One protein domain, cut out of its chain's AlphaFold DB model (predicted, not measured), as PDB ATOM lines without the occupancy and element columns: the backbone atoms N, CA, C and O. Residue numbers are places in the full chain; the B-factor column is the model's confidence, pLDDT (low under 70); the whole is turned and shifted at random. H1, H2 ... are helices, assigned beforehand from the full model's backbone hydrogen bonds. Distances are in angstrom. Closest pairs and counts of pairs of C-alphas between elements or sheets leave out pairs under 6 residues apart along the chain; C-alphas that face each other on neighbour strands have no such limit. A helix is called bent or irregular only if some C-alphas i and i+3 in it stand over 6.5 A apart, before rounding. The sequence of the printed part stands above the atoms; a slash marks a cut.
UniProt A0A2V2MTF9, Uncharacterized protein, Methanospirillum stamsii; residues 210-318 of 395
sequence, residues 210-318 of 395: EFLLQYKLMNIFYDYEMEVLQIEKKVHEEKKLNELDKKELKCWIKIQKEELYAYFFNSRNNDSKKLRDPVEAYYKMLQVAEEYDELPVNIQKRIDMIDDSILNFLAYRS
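What this domain is: This is residues 210 to 318 of the 395 residues of an uncharacterized protein of Methanospirillum stamsii (UniProt A0A2V2MTF9). What does the model look like at first sight? It is a flat slab of roughly aligned helices with the short H1 in its middle: H2 and the long H3 lie side by side towards one side, H4 and H5 towards the other, and H6 follows H5 at the far end, beside the start of H4. What is it made of? The 109 printed residues hold six named helices, H1 to H6 in order along the chain, and no named strand, and the class is all helix. The whole is only just loose, close to compact, with a radius of gyration of the C-alphas of 15.9 A and spans of 50 by 37 by 16 A.

How they stand to each other: Which helices form hairpins? H1, residues 210 to 218, touches H2, residues 225 to 238, in a helical hairpin at a shallow tilt of 12 degrees, opposite ways; their closest C-alphas, of Leu 212 and Ile 231, are 5.9 A apart. H2 touches H3, residues 246 to 267, in a second helical hairpin at a shallow tilt of 20 degrees, with the C-alphas of Glu 227 and Phe 264 closest at 6.8 A. H1 and H3 are apart. What else touches H1? H4, residues 278 to 289, only just touches it, with 3 pairs of C-alphas within 8 A and with residues 285 to 288 alone; the closest C-alphas, of Lys 216 and Val 288, are 6.9 A apart. Where do the last helices stand? H5, residues 297 to 307, is near H1, and is close to but not clearly touching H4, with the C-alphas of Ala 289 and Ile 303 closest at 7.5 A. H6, residues 310 to 317, only just touches H4, with 3 pairs of C-alphas within 8 A, the closest those of Pro 278 and Leu 314 at 5.9 A; H4 does this with residues 278 to 282 alone. Are the helix backbones in order? Every O i to N i+4 pair is within hydrogen-bond range in H1, H2, H3, H4 and H5, and 2 of 4 are in H6.

Where its parts are: Where does the first helix begin and the last one end? C-alpha 210, in H1, is at (-44.766, 42.632, -41.303), and C-alpha 317, in H6, is at (-39.952, 27.994, -15.647). How long are the helices from first to last C-alpha? H3 measures 31.4 A, H2 19.9 A, H4 16.5 A and H5 15.2 A. H6 is irregular, with C-alphas 313 and 316 7.6 A apart.

The domain as a whole: How far does it reach? The two C-alphas farthest apart, of Glu 243 and Ser 318, are 52.0 A apart. Is anything cut or long? The printed part has no cut and no long link, and the link from H5 to H6 is tight. Where is confidence low? The pLDDT is under 70 at residues 242 to 243 and 269 to 273.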
ATOM      1  N   GLU A 210     -45.858  42.363 -42.249       92.25
ATOM      2  CA  GLU A 210     -44.766  42.632 -41.303       92.25
ATOM      3  C   GLU A 210     -45.275  42.718 -39.854       92.25
ATOM      4  O   GLU A 210     -44.634  42.226 -38.928       92.25
ATOM      5  N   PHE A 211     -46.453  43.316 -39.646       93.94
ATOM      6  CA  PHE A 211     -47.094  43.376 -38.332       93.94
ATOM      7  C   PHE A 211     -47.491  41.987 -37.808       93.94
ATOM      8  O   PHE A 211     -47.349  41.714 -36.616       93.94
ATOM      9  N   LEU A 212     -47.927  41.092 -38.698       94.88
ATOM     10  CA  LEU A 212     -48.187  39.692 -38.388       94.88
ATOM     11  C   LEU A 212     -46.905  38.981 -37.961       94.88
ATOM     12  O   LEU A 212     -46.894  38.343 -36.912       94.88
ATOM     13  N   LEU A 213     -45.820  39.123 -38.727       94.56
ATOM     14  CA  LEU A 213     -44.526  38.521 -38.398       94.56
ATOM     15  C   LEU A 213     -44.007  39.001 -37.034       94.56
ATOM     16  O   LEU A 213     -43.567  38.193 -36.216       94.56
ATOM     17  N   GLN A 214     -44.139  40.299 -36.745       94.81
ATOM     18  CA  GLN A 214     -43.833  40.864 -35.429       94.81
ATOM     19  C   GLN A 214     -44.607  40.147 -34.310       94.81
ATOM     20  O   GLN A 214     -44.016  39.756 -33.301       94.81
ATOM     21  N   TYR A 215     -45.919  39.959 -34.478       94.00
ATOM     22  CA  TYR A 215     -46.751  39.275 -33.486       94.00
ATOM     23  C   TYR A 215     -46.466  37.776 -33.403       94.00
ATOM     24  O   TYR A 215     -46.471  37.254 -32.294       94.00
ATOM     25  N   LYS A 216     -46.141  37.097 -34.510       94.81
ATOM     26  CA  LYS A 216     -45.703  35.691 -34.509       94.81
ATOM     27  C   LYS A 216     -44.422  35.504 -33.686       94.81
ATOM     28  O   LYS A 216     -44.384  34.628 -32.828       94.81
ATOM     29  N   LEU A 217     -43.430  36.386 -33.843       95.31
ATOM     30  CA  LEU A 217     -42.212  36.383 -33.014       95.31
ATOM     31  C   LEU A 217     -42.527  36.624 -31.531       95.31
ATOM     32  O   LEU A 217     -42.004  35.949 -30.647       95.31
ATOM     33  N   MET A 218     -43.419  37.571 -31.237       93.00
ATOM     34  CA  MET A 218     -43.888  37.815 -29.870       93.00
ATOM     35  C   MET A 218     -44.805  36.694 -29.339       93.00
ATOM     36  O   MET A 218     -45.017  36.598 -28.133       93.00
ATOM     37  N   ASN A 219     -45.370  35.848 -30.193       93.50
ATOM     38  CA  ASN A 219     -46.225  34.731 -29.796       93.50
ATOM     39  C   ASN A 219     -45.410  33.498 -29.361       93.50
ATOM     40  O   ASN A 219     -45.962  32.549 -28.808       93.50
ATOM     41  N   ILE A 220     -44.088  33.516 -29.571       94.56
ATOM     42  CA  ILE A 220     -43.180  32.462 -29.103       94.56
ATOM     43  C   ILE A 220     -43.252  32.343 -27.575       94.56
ATOM     44  O   ILE A 220     -43.373  31.245 -27.047       94.56
ATOM     45  N   PHE A 221     -43.217  33.465 -26.847       93.38
ATOM     46  CA  PHE A 221     -43.117  33.440 -25.381       93.38
ATOM     47  C   PHE A 221     -44.386  33.847 -24.633       93.38
ATOM     48  O   PHE A 221     -44.594  33.379 -23.512       93.38
ATOM     49  N   TYR A 222     -45.230  34.705 -25.207       90.12
ATOM     50  CA  TYR A 222     -46.557  34.995 -24.657       90.12
ATOM     51  C   TYR A 222     -47.620  34.367 -25.532       90.12
ATOM     52  O   TYR A 222     -47.456  34.277 -26.744       90.12
ATOM     53  N   ASP A 223     -48.728  33.997 -24.907       89.88
ATOM     54  CA  ASP A 223     -49.896  33.576 -25.650       89.88
ATOM     55  C   ASP A 223     -50.593  34.768 -26.323       89.88
ATOM     56  O   ASP A 223     -51.241  35.579 -25.660       89.88
ATOM     57  N   TYR A 224     -50.395  34.881 -27.636       90.06
ATOM     58  CA  TYR A 224     -51.020  35.844 -28.539       90.06
ATOM     59  C   TYR A 224     -51.745  35.153 -29.700       90.06
ATOM     60  O   TYR A 224     -51.891  35.760 -30.762       90.06
ATOM     61  N   GLU A 225     -52.197  33.899 -29.546       90.19
ATOM     62  CA  GLU A 225     -52.890  33.181 -30.634       90.19
ATOM     63  C   GLU A 225     -54.069  33.994 -31.178       90.19
ATOM     64  O   GLU A 225     -54.218  34.160 -32.386       90.19
ATOM     65  N   MET A 226     -54.880  34.572 -30.286       88.81
ATOM     66  CA  MET A 226     -56.039  35.362 -30.695       88.81
ATOM     67  C   MET A 226     -55.638  36.637 -31.435       88.81
ATOM     68  O   MET A 226     -56.255  36.963 -32.448       88.81
ATOM     69  N   GLU A 227     -54.607  37.354 -30.978       91.69
ATOM     70  CA  GLU A 227     -54.104  38.519 -31.707       91.69
ATOM     71  C   GLU A 227     -53.538  38.144 -33.079       91.69
ATOM     72  O   GLU A 227     -53.873  38.803 -34.063       91.69
ATOM     73  N   VAL A 228     -52.748  37.069 -33.164       93.50
ATOM     74  CA  VAL A 228     -52.197  36.550 -34.426       93.50
ATOM     75  C   VAL A 228     -53.328  36.227 -35.407       93.50
ATOM     76  O   VAL A 228     -53.323  36.752 -36.519       93.50
ATOM     77  N   LEU A 229     -54.360  35.493 -34.975       93.56
ATOM     78  CA  LEU A 229     -55.516  35.138 -35.807       93.56
ATOM     79  C   LEU A 229     -56.285  36.360 -36.335       93.56
ATOM     80  O   LEU A 229     -56.776  36.350 -37.465       93.56
ATOM     81  N   GLN A 230     -56.433  37.420 -35.534       93.25
ATOM     82  CA  GLN A 230     -57.104  38.642 -35.996       93.25
ATOM     83  C   GLN A 230     -56.255  39.400 -37.019       93.25
ATOM     84  O   GLN A 230     -56.798  39.918 -37.996       93.25
ATOM     85  N   ILE A 231     -54.933  39.434 -36.836       95.38
ATOM     86  CA  ILE A 231     -54.028  40.061 -37.804       95.38
ATOM     87  C   ILE A 231     -54.042  39.275 -39.121       95.38
ATOM     88  O   ILE A 231     -54.135  39.890 -40.181       95.38
ATOM     89  N   GLU A 232     -54.029  37.940 -39.080       95.31
ATOM     90  CA  GLU A 232     -54.081  37.085 -40.278       95.31
ATOM     91  C   GLU A 232     -55.310  37.361 -41.147       95.31
ATOM     92  O   GLU A 232     -55.187  37.497 -42.368       95.31
ATOM     93  N   LYS A 233     -56.486  37.538 -40.530       94.62
ATOM     94  CA  LYS A 233     -57.711  37.932 -41.248       94.62
ATOM     95  C   LYS A 233     -57.520  39.249 -42.001       94.62
ATOM     96  O   LYS A 233     -57.867  39.340 -43.177       94.62
ATOM     97  N   LYS A 234     -56.912  40.244 -41.349       94.12
ATOM     98  CA  LYS A 234     -56.655  41.565 -41.938       94.12
ATOM     99  C   LYS A 234     -55.579  41.546 -43.021       94.12
ATOM    100  O   LYS A 234     -55.724  42.244 -44.019       94.12
ATOM    101  N   VAL A 235     -54.558  40.701 -42.895       92.75
ATOM    102  CA  VAL A 235     -53.585  40.447 -43.973       92.75
ATOM    103  C   VAL A 235     -54.274  39.846 -45.201       92.75
ATOM    104  O   VAL A 235     -53.957  40.195 -46.336       92.75
ATOM    105  N   HIS A 236     -55.245  38.955 -45.000       90.38
ATOM    106  CA  HIS A 236     -55.995  38.369 -46.108       90.38
ATOM    107  C   HIS A 236     -56.929  39.385 -46.793       90.38
ATOM    108  O   HIS A 236     -57.131  39.305 -48.003       90.38
ATOM    109  N   GLU A 237     -57.472  40.352 -46.046       89.94
ATOM    110  CA  GLU A 237     -58.183  41.515 -46.601       89.94
ATOM    111  C   GLU A 237     -57.235  42.428 -47.397       89.94
ATOM    112  O   GLU A 237     -57.562  42.784 -48.524       89.94
ATOM    113  N   GLU A 238     -56.038  42.726 -46.875       86.62
ATOM    114  CA  GLU A 238     -55.009  43.542 -47.550       86.62
ATOM    115  C   GLU A 238     -54.669  42.993 -48.944       86.62
ATOM    116  O   GLU A 238     -54.659  43.739 -49.919       86.62
ATOM    117  N   LYS A 239     -54.481  41.670 -49.062       85.12
ATOM    118  CA  LYS A 239     -54.180  40.989 -50.337       85.12
ATOM    119  C   LYS A 239     -55.291  41.103 -51.389       85.12
ATOM    120  O   LYS A 239     -55.036  40.860 -52.566       85.12
ATOM    121  N   LYS A 240     -56.524  41.431 -50.988       86.19
ATOM    122  CA  LYS A 240     -57.662  41.632 -51.906       86.19
ATOM    123  C   LYS A 240     -57.751  43.068 -52.420       86.19
ATOM    124  O   LYS A 240     -58.488  43.318 -53.366       86.19
ATOM    125  N   LEU A 241     -56.993  43.999 -51.840       81.62
ATOM    126  CA  LEU A 241     -57.021  45.426 -52.168       81.62
ATOM    127  C   LEU A 241     -56.000  45.814 -53.255       81.62
ATOM    128  O   LEU A 241     -55.531  46.950 -53.278       81.62
ATOM    129  N   ASN A 242     -55.669  44.888 -54.165       64.50
ATOM    130  CA  ASN A 242     -54.628  45.041 -55.197       64.50
ATOM    131  C   ASN A 242     -54.818  46.248 -56.141       64.50
ATOM    132  O   ASN A 242     -53.896  46.590 -56.876       64.50
ATOM    133  N   GLU A 243     -55.990  46.883 -56.126       68.00
ATOM    134  CA  GLU A 243     -56.367  47.997 -57.001       68.00
ATOM    135  C   GLU A 243     -56.250  49.387 -56.342       68.00
ATOM    136  O   GLU A 243     -56.417  50.395 -57.025       68.00
ATOM    137  N   LEU A 244     -55.965  49.473 -55.034       73.12
ATOM    138  CA  LEU A 244     -55.850  50.762 -54.340       73.12
ATOM    139  C   LEU A 244     -54.538  51.490 -54.659       73.12
ATOM    140  O   LEU A 244     -53.472  50.878 -54.767       73.12
ATOM    141  N   ASP A 245     -54.591  52.826 -54.697       83.31
ATOM    142  CA  ASP A 245     -53.372  53.637 -54.740       83.31
ATOM    143  C   ASP A 245     -52.528  53.433 -53.467       83.31
ATOM    144  O   ASP A 245     -53.037  53.212 -52.362       83.31
ATOM    145  N   LYS A 246     -51.203  53.583 -53.590       83.12
ATOM    146  CA  LYS A 246     -50.254  53.404 -52.478       83.12
ATOM    147  C   LYS A 246     -50.592  54.274 -51.264       83.12
ATOM    148  O   LYS A 246     -50.349  53.859 -50.126       83.12
ATOM    149  N   LYS A 247     -51.110  55.490 -51.472       85.75
ATOM    150  CA  LYS A 247     -51.461  56.404 -50.376       85.75
ATOM    151  C   LYS A 247     -52.724  55.948 -49.648       85.75
ATOM    152  O   LYS A 247     -52.772  56.027 -48.418       85.75
ATOM    153  N   GLU A 248     -53.709  55.460 -50.392       85.94
ATOM    154  CA  GLU A 248     -54.968  54.940 -49.857       85.94
ATOM    155  C   GLU A 248     -54.732  53.651 -49.074       85.94
ATOM    156  O   GLU A 248     -55.154  53.559 -47.920       85.94
ATOM    157  N   LEU A 249     -53.937  52.730 -49.628       86.19
ATOM    158  CA  LEU A 249     -53.532  51.501 -48.946       86.19
ATOM    159  C   LEU A 249     -52.816  51.800 -47.621       86.19
ATOM    160  O   LEU A 249     -53.136  51.220 -46.587       86.19
ATOM    161  N   LYS A 250     -51.891  52.769 -47.608       86.44
ATOM    162  CA  LYS A 250     -51.193  53.175 -46.377       86.44
ATOM    163  C   LYS A 250     -52.144  53.760 -45.327       86.44
ATOM    164  O   LYS A 250     -51.950  53.527 -44.132       86.44
ATOM    165  N   CYS A 251     -53.143  54.532 -45.754       89.19
ATOM    166  CA  CYS A 251     -54.169  55.074 -44.863       89.19
ATOM    167  C   CYS A 251     -55.026  53.947 -44.274       89.19
ATOM    168  O   CYS A 251     -55.218  53.887 -43.060       89.19
ATOM    169  N   TRP A 252     -55.449  53.009 -45.122       91.31
ATOM    170  CA  TRP A 252     -56.220  51.842 -44.719       91.31
ATOM    171  C   TRP A 252     -55.454  50.969 -43.714       91.31
ATOM    172  O   TRP A 252     -55.975  50.700 -42.635       91.31
ATOM    173  N   ILE A 253     -54.182  50.631 -43.979       90.44
ATOM    174  CA  ILE A 253     -53.327  49.861 -43.052       90.44
ATOM    175  C   ILE A 253     -53.243  50.545 -41.684       90.44
ATOM    176  O   ILE A 253     -53.304  49.881 -40.648       90.44
ATOM    177  N   LYS A 254     -53.098  51.877 -41.662       91.12
ATOM    178  CA  LYS A 254     -53.042  52.639 -40.411       91.12
ATOM    179  C   LYS A 254     -54.342  52.486 -39.613       91.12
ATOM    180  O   LYS A 254     -54.263  52.180 -38.426       91.12
ATOM    181  N   ILE A 255     -55.497  52.650 -40.261       92.25
ATOM    182  CA  ILE A 255     -56.818  52.489 -39.631       92.25
ATOM    183  C   ILE A 255     -56.975  51.066 -39.084       92.25
ATOM    184  O   ILE A 255     -57.314  50.889 -37.918       92.25
ATOM    185  N   GLN A 256     -56.635  50.049 -39.880       93.69
ATOM    186  CA  GLN A 256     -56.741  48.651 -39.451       93.69
ATOM    187  C   GLN A 256     -55.844  48.336 -38.249       93.69
ATOM    188  O   GLN A 256     -56.263  47.642 -37.325       93.69
ATOM    189  N   LYS A 257     -54.619  48.874 -38.207       92.31
ATOM    190  CA  LYS A 257     -53.744  48.732 -37.033       92.31
ATOM    191  C   LYS A 257     -54.342  49.393 -35.793       92.31
ATOM    192  O   LYS A 257     -54.276  48.803 -34.720       92.31
ATOM    193  N   GLU A 258     -54.913  50.589 -35.922       92.06
ATOM    194  CA  GLU A 258     -55.576  51.290 -34.813       92.06
ATOM    195  C   GLU A 258     -56.771  50.487 -34.267       92.06
ATOM    196  O   GLU A 258     -56.879  50.313 -33.051       92.06
ATOM    197  N   GLU A 259     -57.597  49.912 -35.145       93.38
ATOM    198  CA  GLU A 259     -58.709  49.022 -34.774       93.38
ATOM    199  C   GLU A 259     -58.222  47.756 -34.052       93.38
ATOM    200  O   GLU A 259     -58.742  47.404 -32.989       93.38
ATOM    201  N   LEU A 260     -57.180  47.101 -34.578       93.25
ATOM    202  CA  LEU A 260     -56.567  45.929 -33.951       93.25
ATOM    203  C   LEU A 260     -56.006  46.267 -32.565       93.25
ATOM    204  O   LEU A 260     -56.266  45.544 -31.607       93.25
ATOM    205  N   TYR A 261     -55.290  47.386 -32.415       90.12
ATOM    206  CA  TYR A 261     -54.774  47.811 -31.112       90.12
ATOM    207  C   TYR A 261     -55.890  48.080 -30.099       90.12
ATOM    208  O   TYR A 261     -55.753  47.680 -28.940       90.12
ATOM    209  N   ALA A 262     -56.987  48.719 -30.514       90.06
ATOM    210  CA  ALA A 262     -58.147  48.940 -29.653       90.06
ATOM    211  C   ALA A 262     -58.788  47.609 -29.219       90.06
ATOM    212  O   ALA A 262     -59.079  47.414 -28.036       90.06
ATOM    213  N   TYR A 263     -58.931  46.660 -30.149       88.25
ATOM    214  CA  TYR A 263     -59.421  45.314 -29.855       88.25
ATOM    215  C   TYR A 263     -58.502  44.562 -28.875       88.25
ATOM    216  O   TYR A 263     -58.972  43.987 -27.887       88.25
ATOM    217  N   PHE A 264     -57.183  44.613 -29.088       87.88
ATOM    218  CA  PHE A 264     -56.194  43.989 -28.202       87.88
ATOM    219  C   PHE A 264     -56.202  44.611 -26.806       87.88
ATOM    220  O   PHE A 264     -56.067  43.903 -25.814       87.88
ATOM    221  N   PHE A 265     -56.363  45.930 -26.702       84.25
ATOM    222  CA  PHE A 265     -56.433  46.607 -25.410       84.25
ATOM    223  C   PHE A 265     -57.646  46.143 -24.590       84.25
ATOM    224  O   PHE A 265     -57.504  45.832 -23.409       84.25
ATOM    225  N   ASN A 266     -58.814  46.028 -25.227       79.62
ATOM    226  CA  ASN A 266     -60.043  45.607 -24.553       79.62
ATOM    227  C   ASN A 266     -60.024  44.123 -24.151       79.62
ATOM    228  O   ASN A 266     -60.485  43.782 -23.065       79.62
ATOM    229  N   SER A 267     -59.462  43.248 -24.989       74.44
ATOM    230  CA  SER A 267     -59.357  41.806 -24.701       74.44
ATOM    231  C   SER A 267     -58.338  41.487 -23.601       74.44
ATOM    232  O   SER A 267     -58.599  40.655 -22.733       74.44
ATOM    233  N   ARG A 268     -57.210  42.208 -23.554       73.62
ATOM    234  CA  ARG A 268     -56.142  41.999 -22.555       73.62
ATOM    235  C   ARG A 268     -56.534  42.311 -21.111       73.62
ATOM    236  O   ARG A 268     -55.818  41.895 -20.204       73.62
ATOM    237  N   ASN A 269     -57.640  43.019 -20.880       57.34
ATOM    238  CA  ASN A 269     -58.162  43.241 -19.529       57.34
ATOM    239  C   ASN A 269     -58.846  41.994 -18.937       57.34
ATOM    240  O   ASN A 269     -58.994  41.928 -17.718       57.34
ATOM    241  N   ASN A 270     -59.210  41.006 -19.765       51.16
ATOM    242  CA  ASN A 270     -59.875  39.773 -19.325       51.16
ATOM    243  C   ASN A 270     -58.918  38.571 -19.246       51.16
ATOM    244  O   ASN A 270     -59.072  37.731 -18.365       51.16
ATOM    245  N   ASP A 271     -57.892  38.536 -20.102       52.41
ATOM    246  CA  ASP A 271     -56.884  37.476 -20.159       52.41
ATOM    247  C   ASP A 271     -55.500  38.047 -19.836       52.41
ATOM    248  O   ASP A 271     -54.750  38.494 -20.709       52.41
ATOM    249  N   SER A 272     -55.129  38.072 -18.557       50.53
ATOM    250  CA  SER A 272     -53.773  38.457 -18.163       50.53
ATOM    251  C   SER A 272     -52.764  37.505 -18.821       50.53
ATOM    252  O   SER A 272     -52.710  36.325 -18.471       50.53
ATOM    253  N   LYS A 273     -51.997  38.024 -19.788       62.59
ATOM    254  CA  LYS A 273     -51.080  37.293 -20.682       62.59
ATOM    255  C   LYS A 273     -50.318  36.174 -19.973       62.59
ATOM    256  O   LYS A 273     -49.413  36.434 -19.175       62.59
ATOM    257  N   LYS A 274     -50.654  34.928 -20.303       75.75
ATOM    258  CA  LYS A 274     -49.921  33.752 -19.839       75.75
ATOM    259  C   LYS A 274     -48.644  33.637 -20.664       75.75
ATOM    260  O   LYS A 274     -48.669  33.622 -21.890       75.75
ATOM    261  N   LEU A 275     -47.515  33.606 -19.971       87.88
ATOM    262  CA  LEU A 275     -46.274  33.123 -20.558       87.88
ATOM    263  C   LEU A 275     -46.490  31.667 -20.995       87.88
ATOM    264  O   LEU A 275     -47.163  30.920 -20.278       87.88
ATOM    265  N   ARG A 276     -45.939  31.259 -22.139       88.31
ATOM    266  CA  ARG A 276     -46.071  29.881 -22.634       88.31
ATOM    267  C   ARG A 276     -45.295  28.884 -21.777       88.31
ATOM    268  O   ARG A 276     -44.443  29.260 -20.962       88.31
ATOM    269  N   ASP A 277     -45.634  27.610 -21.911       88.31
ATOM    270  CA  ASP A 277     -44.769  26.526 -21.448       88.31
ATOM    271  C   ASP A 277     -43.509  26.431 -22.341       88.31
ATOM    272  O   ASP A 277     -43.588  26.790 -23.519       88.31
ATOM    273  N   PRO A 278     -42.341  25.981 -21.837       88.69
ATOM    274  CA  PRO A 278     -41.130  25.862 -22.646       88.69
ATOM    275  C   PRO A 278     -41.293  25.019 -23.912       88.69
ATOM    276  O   PRO A 278     -40.747  25.384 -24.952       88.69
ATOM    277  N   VAL A 279     -42.051  23.921 -23.841       90.62
ATOM    278  CA  VAL A 279     -42.254  23.027 -24.987       90.62
ATOM    279  C   VAL A 279     -43.090  23.725 -26.056       90.62
ATOM    280  O   VAL A 279     -42.713  23.745 -27.226       90.62
ATOM    281  N   GLU A 280     -44.189  24.364 -25.656       92.19
ATOM    282  CA  GLU A 280     -45.032  25.144 -26.568       92.19
ATOM    283  C   GLU A 280     -44.271  26.313 -27.197       92.19
ATOM    284  O   GLU A 280     -44.405  26.560 -28.394       92.19
ATOM    285  N   ALA A 281     -43.456  27.019 -26.409       92.94
ATOM    286  CA  ALA A 281     -42.642  28.122 -26.903       92.94
ATOM    287  C   ALA A 281     -41.647  27.653 -27.971       92.94
ATOM    288  O   ALA A 281     -41.519  28.289 -29.015       92.94
ATOM    289  N   TYR A 282     -40.992  26.510 -27.747       92.06
ATOM    290  CA  TYR A 282     -40.082  25.923 -28.727       92.06
ATOM    291  C   TYR A 282     -40.813  25.513 -30.012       92.06
ATOM    292  O   TYR A 282     -40.363  25.851 -31.104       92.06
ATOM    293  N   TYR A 283     -41.993  24.889 -29.911       93.94
ATOM    294  CA  TYR A 283     -42.813  24.592 -31.091       93.94
ATOM    295  C   TYR A 283     -43.205  25.852 -31.868       93.94
ATOM    296  O   TYR A 283     -43.130  25.865 -33.093       93.94
ATOM    297  N   LYS A 284     -43.586  26.932 -31.177       94.25
ATOM    298  CA  LYS A 284     -43.917  28.209 -31.826       94.25
ATOM    299  C   LYS A 284     -42.705  28.840 -32.505       94.25
ATOM    300  O   LYS A 284     -42.854  29.424 -33.572       94.25
ATOM    301  N   MET A 285     -41.516  28.699 -31.925       93.44
ATOM    302  CA  MET A 285     -40.272  29.128 -32.562       93.44
ATOM    303  C   MET A 285     -40.010  28.346 -33.853       93.44
ATOM    304  O   MET A 285     -39.741  28.967 -34.878       93.44
ATOM    305  N   LEU A 286     -40.161  27.016 -33.828       93.31
ATOM    306  CA  LEU A 286     -40.010  26.176 -35.021       93.31
ATOM    307  C   LEU A 286     -41.006  26.564 -36.119       93.31
ATOM    308  O   LEU A 286     -40.593  26.716 -37.260       93.31
ATOM    309  N   GLN A 287     -42.271  26.823 -35.772       92.88
ATOM    310  CA  GLN A 287     -43.284  27.296 -36.728       92.88
ATOM    311  C   GLN A 287     -42.886  28.612 -37.406       92.88
ATOM    312  O   GLN A 287     -43.148  28.810 -38.585       92.88
ATOM    313  N   VAL A 288     -42.256  29.535 -36.674       91.56
ATOM    314  CA  VAL A 288     -41.758  30.786 -37.265       91.56
ATOM    315  C   VAL A 288     -40.525  30.538 -38.143       91.56
ATOM    316  O   VAL A 288     -40.318  31.260 -39.113       91.56
ATOM    317  N   ALA A 289     -39.723  29.523 -37.821       90.56
ATOM    318  CA  ALA A 289     -38.531  29.150 -38.573       90.56
ATOM    319  C   ALA A 289     -38.816  28.284 -39.819       90.56
ATOM    320  O   ALA A 289     -37.911  28.096 -40.624       90.56
ATOM    321  N   GLU A 290     -40.042  27.787 -40.027       91.25
ATOM    322  CA  GLU A 290     -40.406  27.030 -41.241       91.25
ATOM    323  C   GLU A 290     -40.163  27.840 -42.526       91.25
ATOM    324  O   GLU A 290     -39.720  27.291 -43.531       91.25
ATOM    325  N   GLU A 291     -40.390  29.153 -42.473       86.62
ATOM    326  CA  GLU A 291     -40.196  30.084 -43.592       86.62
ATOM    327  C   GLU A 291     -38.848  30.834 -43.497       86.62
ATOM    328  O   GLU A 291     -38.691  31.889 -44.107       86.62
ATOM    329  N   TYR A 292     -37.870  30.339 -42.720       92.00
ATOM    330  CA  TYR A 292     -36.644  31.079 -42.359       92.00
ATOM    331  C   TYR A 292     -35.913  31.701 -43.558       92.00
ATOM    332  O   TYR A 292     -35.565  32.886 -43.519       92.00
ATOM    333  N   ASP A 293     -35.729  30.936 -44.637       92.94
ATOM    334  CA  ASP A 293     -35.012  31.382 -45.840       92.94
ATOM    335  C   ASP A 293     -35.742  32.507 -46.598       92.94
ATOM    336  O   ASP A 293     -35.113  33.276 -47.327       92.94
ATOM    337  N   GLU A 294     -37.053  32.651 -46.393       92.19
ATOM    338  CA  GLU A 294     -37.885  33.700 -46.993       92.19
ATOM    339  C   GLU A 294     -37.933  34.977 -46.134       92.19
ATOM    340  O   GLU A 294     -38.373  36.038 -46.593       92.19
ATOM    341  N   LEU A 295     -37.468  34.906 -44.880       92.75
ATOM    342  CA  LEU A 295     -37.509  36.032 -43.954       92.75
ATOM    343  C   LEU A 295     -36.424  37.077 -44.255       92.75
ATOM    344  O   LEU A 295     -35.321  36.753 -44.696       92.75
ATOM    345  N   PRO A 296     -36.669  38.360 -43.936       93.00
ATOM    346  CA  PRO A 296     -35.632  39.381 -44.008       93.00
ATOM    347  C   PRO A 296     -34.416  39.032 -43.135       93.00
ATOM    348  O   PRO A 296     -34.564  38.573 -42.003       93.00
ATOM    349  N   VAL A 297     -33.208  39.356 -43.608       94.62
ATOM    350  CA  VAL A 297     -31.931  39.046 -42.924       94.62
ATOM    351  C   VAL A 297     -31.888  39.538 -41.471       94.62
ATOM    352  O   VAL A 297     -31.285  38.909 -40.604       94.62
ATOM    353  N   ASN A 298     -32.503  40.682 -41.170       94.12
ATOM    354  CA  ASN A 298     -32.553  41.198 -39.801       94.12
ATOM    355  C   ASN A 298     -33.472  40.368 -38.886       94.12
ATOM    356  O   ASN A 298     -33.196  40.254 -37.691       94.12
ATOM    357  N   ILE A 299     -34.511  39.740 -39.442       94.69
ATOM    358  CA  ILE A 299     -35.388  38.806 -38.729       94.69
ATOM    359  C   ILE A 299     -34.722  37.440 -38.565       94.69
ATOM    360  O   ILE A 299     -34.768  36.902 -37.463       94.69
ATOM    361  N   GLN A 300     -34.036  36.928 -39.590       95.75
ATOM    362  CA  GLN A 300     -33.224  35.704 -39.487       95.75
ATOM    363  C   GLN A 300     -32.242  35.799 -38.310       95.75
ATOM    364  O   GLN A 300     -32.322  35.017 -37.369       95.75
ATOM    365  N   LYS A 301     -31.461  36.886 -38.249       95.31
ATOM    366  CA  LYS A 301     -30.560  37.176 -37.117       95.31
ATOM    367  C   LYS A 301     -31.267  37.227 -35.762       95.31
ATOM    368  O   LYS A 301     -30.664  36.930 -34.731       95.31
ATOM    369  N   ARG A 302     -32.526  37.680 -35.727       95.25
ATOM    370  CA  ARG A 302     -33.321  37.724 -34.494       95.25
ATOM    371  C   ARG A 302     -33.726  36.320 -34.057       95.25
ATOM    372  O   ARG A 302     -33.696  36.067 -32.856       95.25
ATOM    373  N   ILE A 303     -34.094  35.458 -35.000       95.12
ATOM    374  CA  ILE A 303     -34.417  34.051 -34.751       95.12
ATOM    375  C   ILE A 303     -33.167  33.312 -34.277       95.12
ATOM    376  O   ILE A 303     -33.237  32.700 -33.219       95.12
ATOM    377  N   ASP A 304     -32.022  33.480 -34.945       95.25
ATOM    378  CA  ASP A 304     -30.745  32.872 -34.529       95.25
ATOM    379  C   ASP A 304     -30.400  33.246 -33.081       95.25
ATOM    380  O   ASP A 304     -30.110  32.396 -32.247       95.25
ATOM    381  N   MET A 305     -30.531  34.533 -32.734       95.00
ATOM    382  CA  MET A 305     -30.294  35.005 -31.367       95.00
ATOM    383  C   MET A 305     -31.260  34.378 -30.348       95.00
ATOM    384  O   MET A 305     -30.893  34.176 -29.186       95.00
ATOM    385  N   ILE A 306     -32.517  34.150 -30.744       95.25
ATOM    386  CA  ILE A 306     -33.513  33.494 -29.893       95.25
ATOM    387  C   ILE A 306     -33.145  32.022 -29.710       95.25
ATOM    388  O   ILE A 306     -33.144  31.574 -28.567       95.25
ATOM    389  N   ASP A 307     -32.800  31.314 -30.784       94.62
ATOM    390  CA  ASP A 307     -32.443  29.894 -30.774       94.62
ATOM    391  C   ASP A 307     -31.186  29.632 -29.929       94.62
ATOM    392  O   ASP A 307     -31.238  28.899 -28.936       94.62
ATOM    393  N   ASP A 308     -30.106  30.382 -30.185       94.00
ATOM    394  CA  ASP A 308     -28.830  30.321 -29.448       94.00
ATOM    395  C   ASP A 308     -28.986  30.508 -27.928       94.00
ATOM    396  O   ASP A 308     -28.122  30.130 -27.127       94.00
ATOM    397  N   SER A 309     -30.064  31.174 -27.512       94.38
ATOM    398  CA  SER A 309     -30.323  31.559 -26.125       94.38
ATOM    399  C   SER A 309     -31.705  31.139 -25.627       94.38
ATOM    400  O   SER A 309     -32.190  31.683 -24.630       94.38
ATOM    401  N   ILE A 310     -32.340  30.150 -26.263       93.31
ATOM    402  CA  ILE A 310     -33.731  29.777 -25.973       93.31
ATOM    403  C   ILE A 310     -33.907  29.338 -24.515       93.31
ATOM    404  O   ILE A 310     -34.846  29.750 -23.829       93.31
ATOM    405  N   LEU A 311     -32.924  28.605 -23.984       93.50
ATOM    406  CA  LEU A 311     -32.897  28.177 -22.586       93.50
ATOM    407  C   LEU A 311     -32.819  29.365 -21.615       93.50
ATOM    408  O   LEU A 311     -33.427  29.319 -20.547       93.50
ATOM    409  N   ASN A 312     -32.124  30.446 -21.985       95.56
ATOM    410  CA  ASN A 312     -32.068  31.667 -21.181       95.56
ATOM    411  C   ASN A 312     -33.399  32.431 -21.206       95.56
ATOM    412  O   ASN A 312     -33.753  33.064 -20.213       95.56
ATOM    413  N   PHE A 313     -34.165  32.377 -22.297       95.56
ATOM    414  CA  PHE A 313     -35.496  32.990 -22.353       95.56
ATOM    415  C   PHE A 313     -36.561  32.200 -21.585       95.56
ATOM    416  O   PHE A 313     -37.532  32.792 -21.116       95.56
ATOM    417  N   LEU A 314     -36.368  30.891 -21.409       94.19
ATOM    418  CA  LEU A 314     -37.316  29.986 -20.746       94.19
ATOM    419  C   LEU A 314     -36.938  29.636 -19.297       94.19
ATOM    420  O   LEU A 314     -37.677  28.926 -18.613       94.19
ATOM    421  N   ALA A 315     -35.817  30.162 -18.796       94.56
ATOM    422  CA  ALA A 315     -35.275  29.828 -17.483       94.56
ATOM    423  C   ALA A 315     -36.248  30.100 -16.318       94.56
ATOM    424  O   ALA A 315     -36.207  29.389 -15.316       94.56
ATOM    425  N   TYR A 316     -37.158  31.070 -16.437       91.94
ATOM    426  CA  TYR A 316     -38.171  31.418 -15.434       91.94
ATOM    427  C   TYR A 316     -39.108  30.255 -15.078       91.94
ATOM    428  O   TYR A 316     -39.728  30.268 -14.019       91.94
ATOM    429  N   ARG A 317     -39.190  29.221 -15.923       90.94
ATOM    430  CA  ARG A 317     -39.952  27.994 -15.647       90.94
ATOM    431  C   ARG A 317     -39.196  26.977 -14.794       90.94
ATOM    432  O   ARG A 317     -39.815  26.076 -14.243       90.94
ATOM    433  N   SER A 318     -37.881  27.128 -14.645       91.31
ATOM    434  CA  SER A 318     -37.043  26.205 -13.864       91.31
ATOM    435  C   SER A 318     -37.104  26.433 -12.349       91.31
ATOM    436  O   SER A 318     -36.671  25.572 -11.581       91.31
TER     437      SER A 318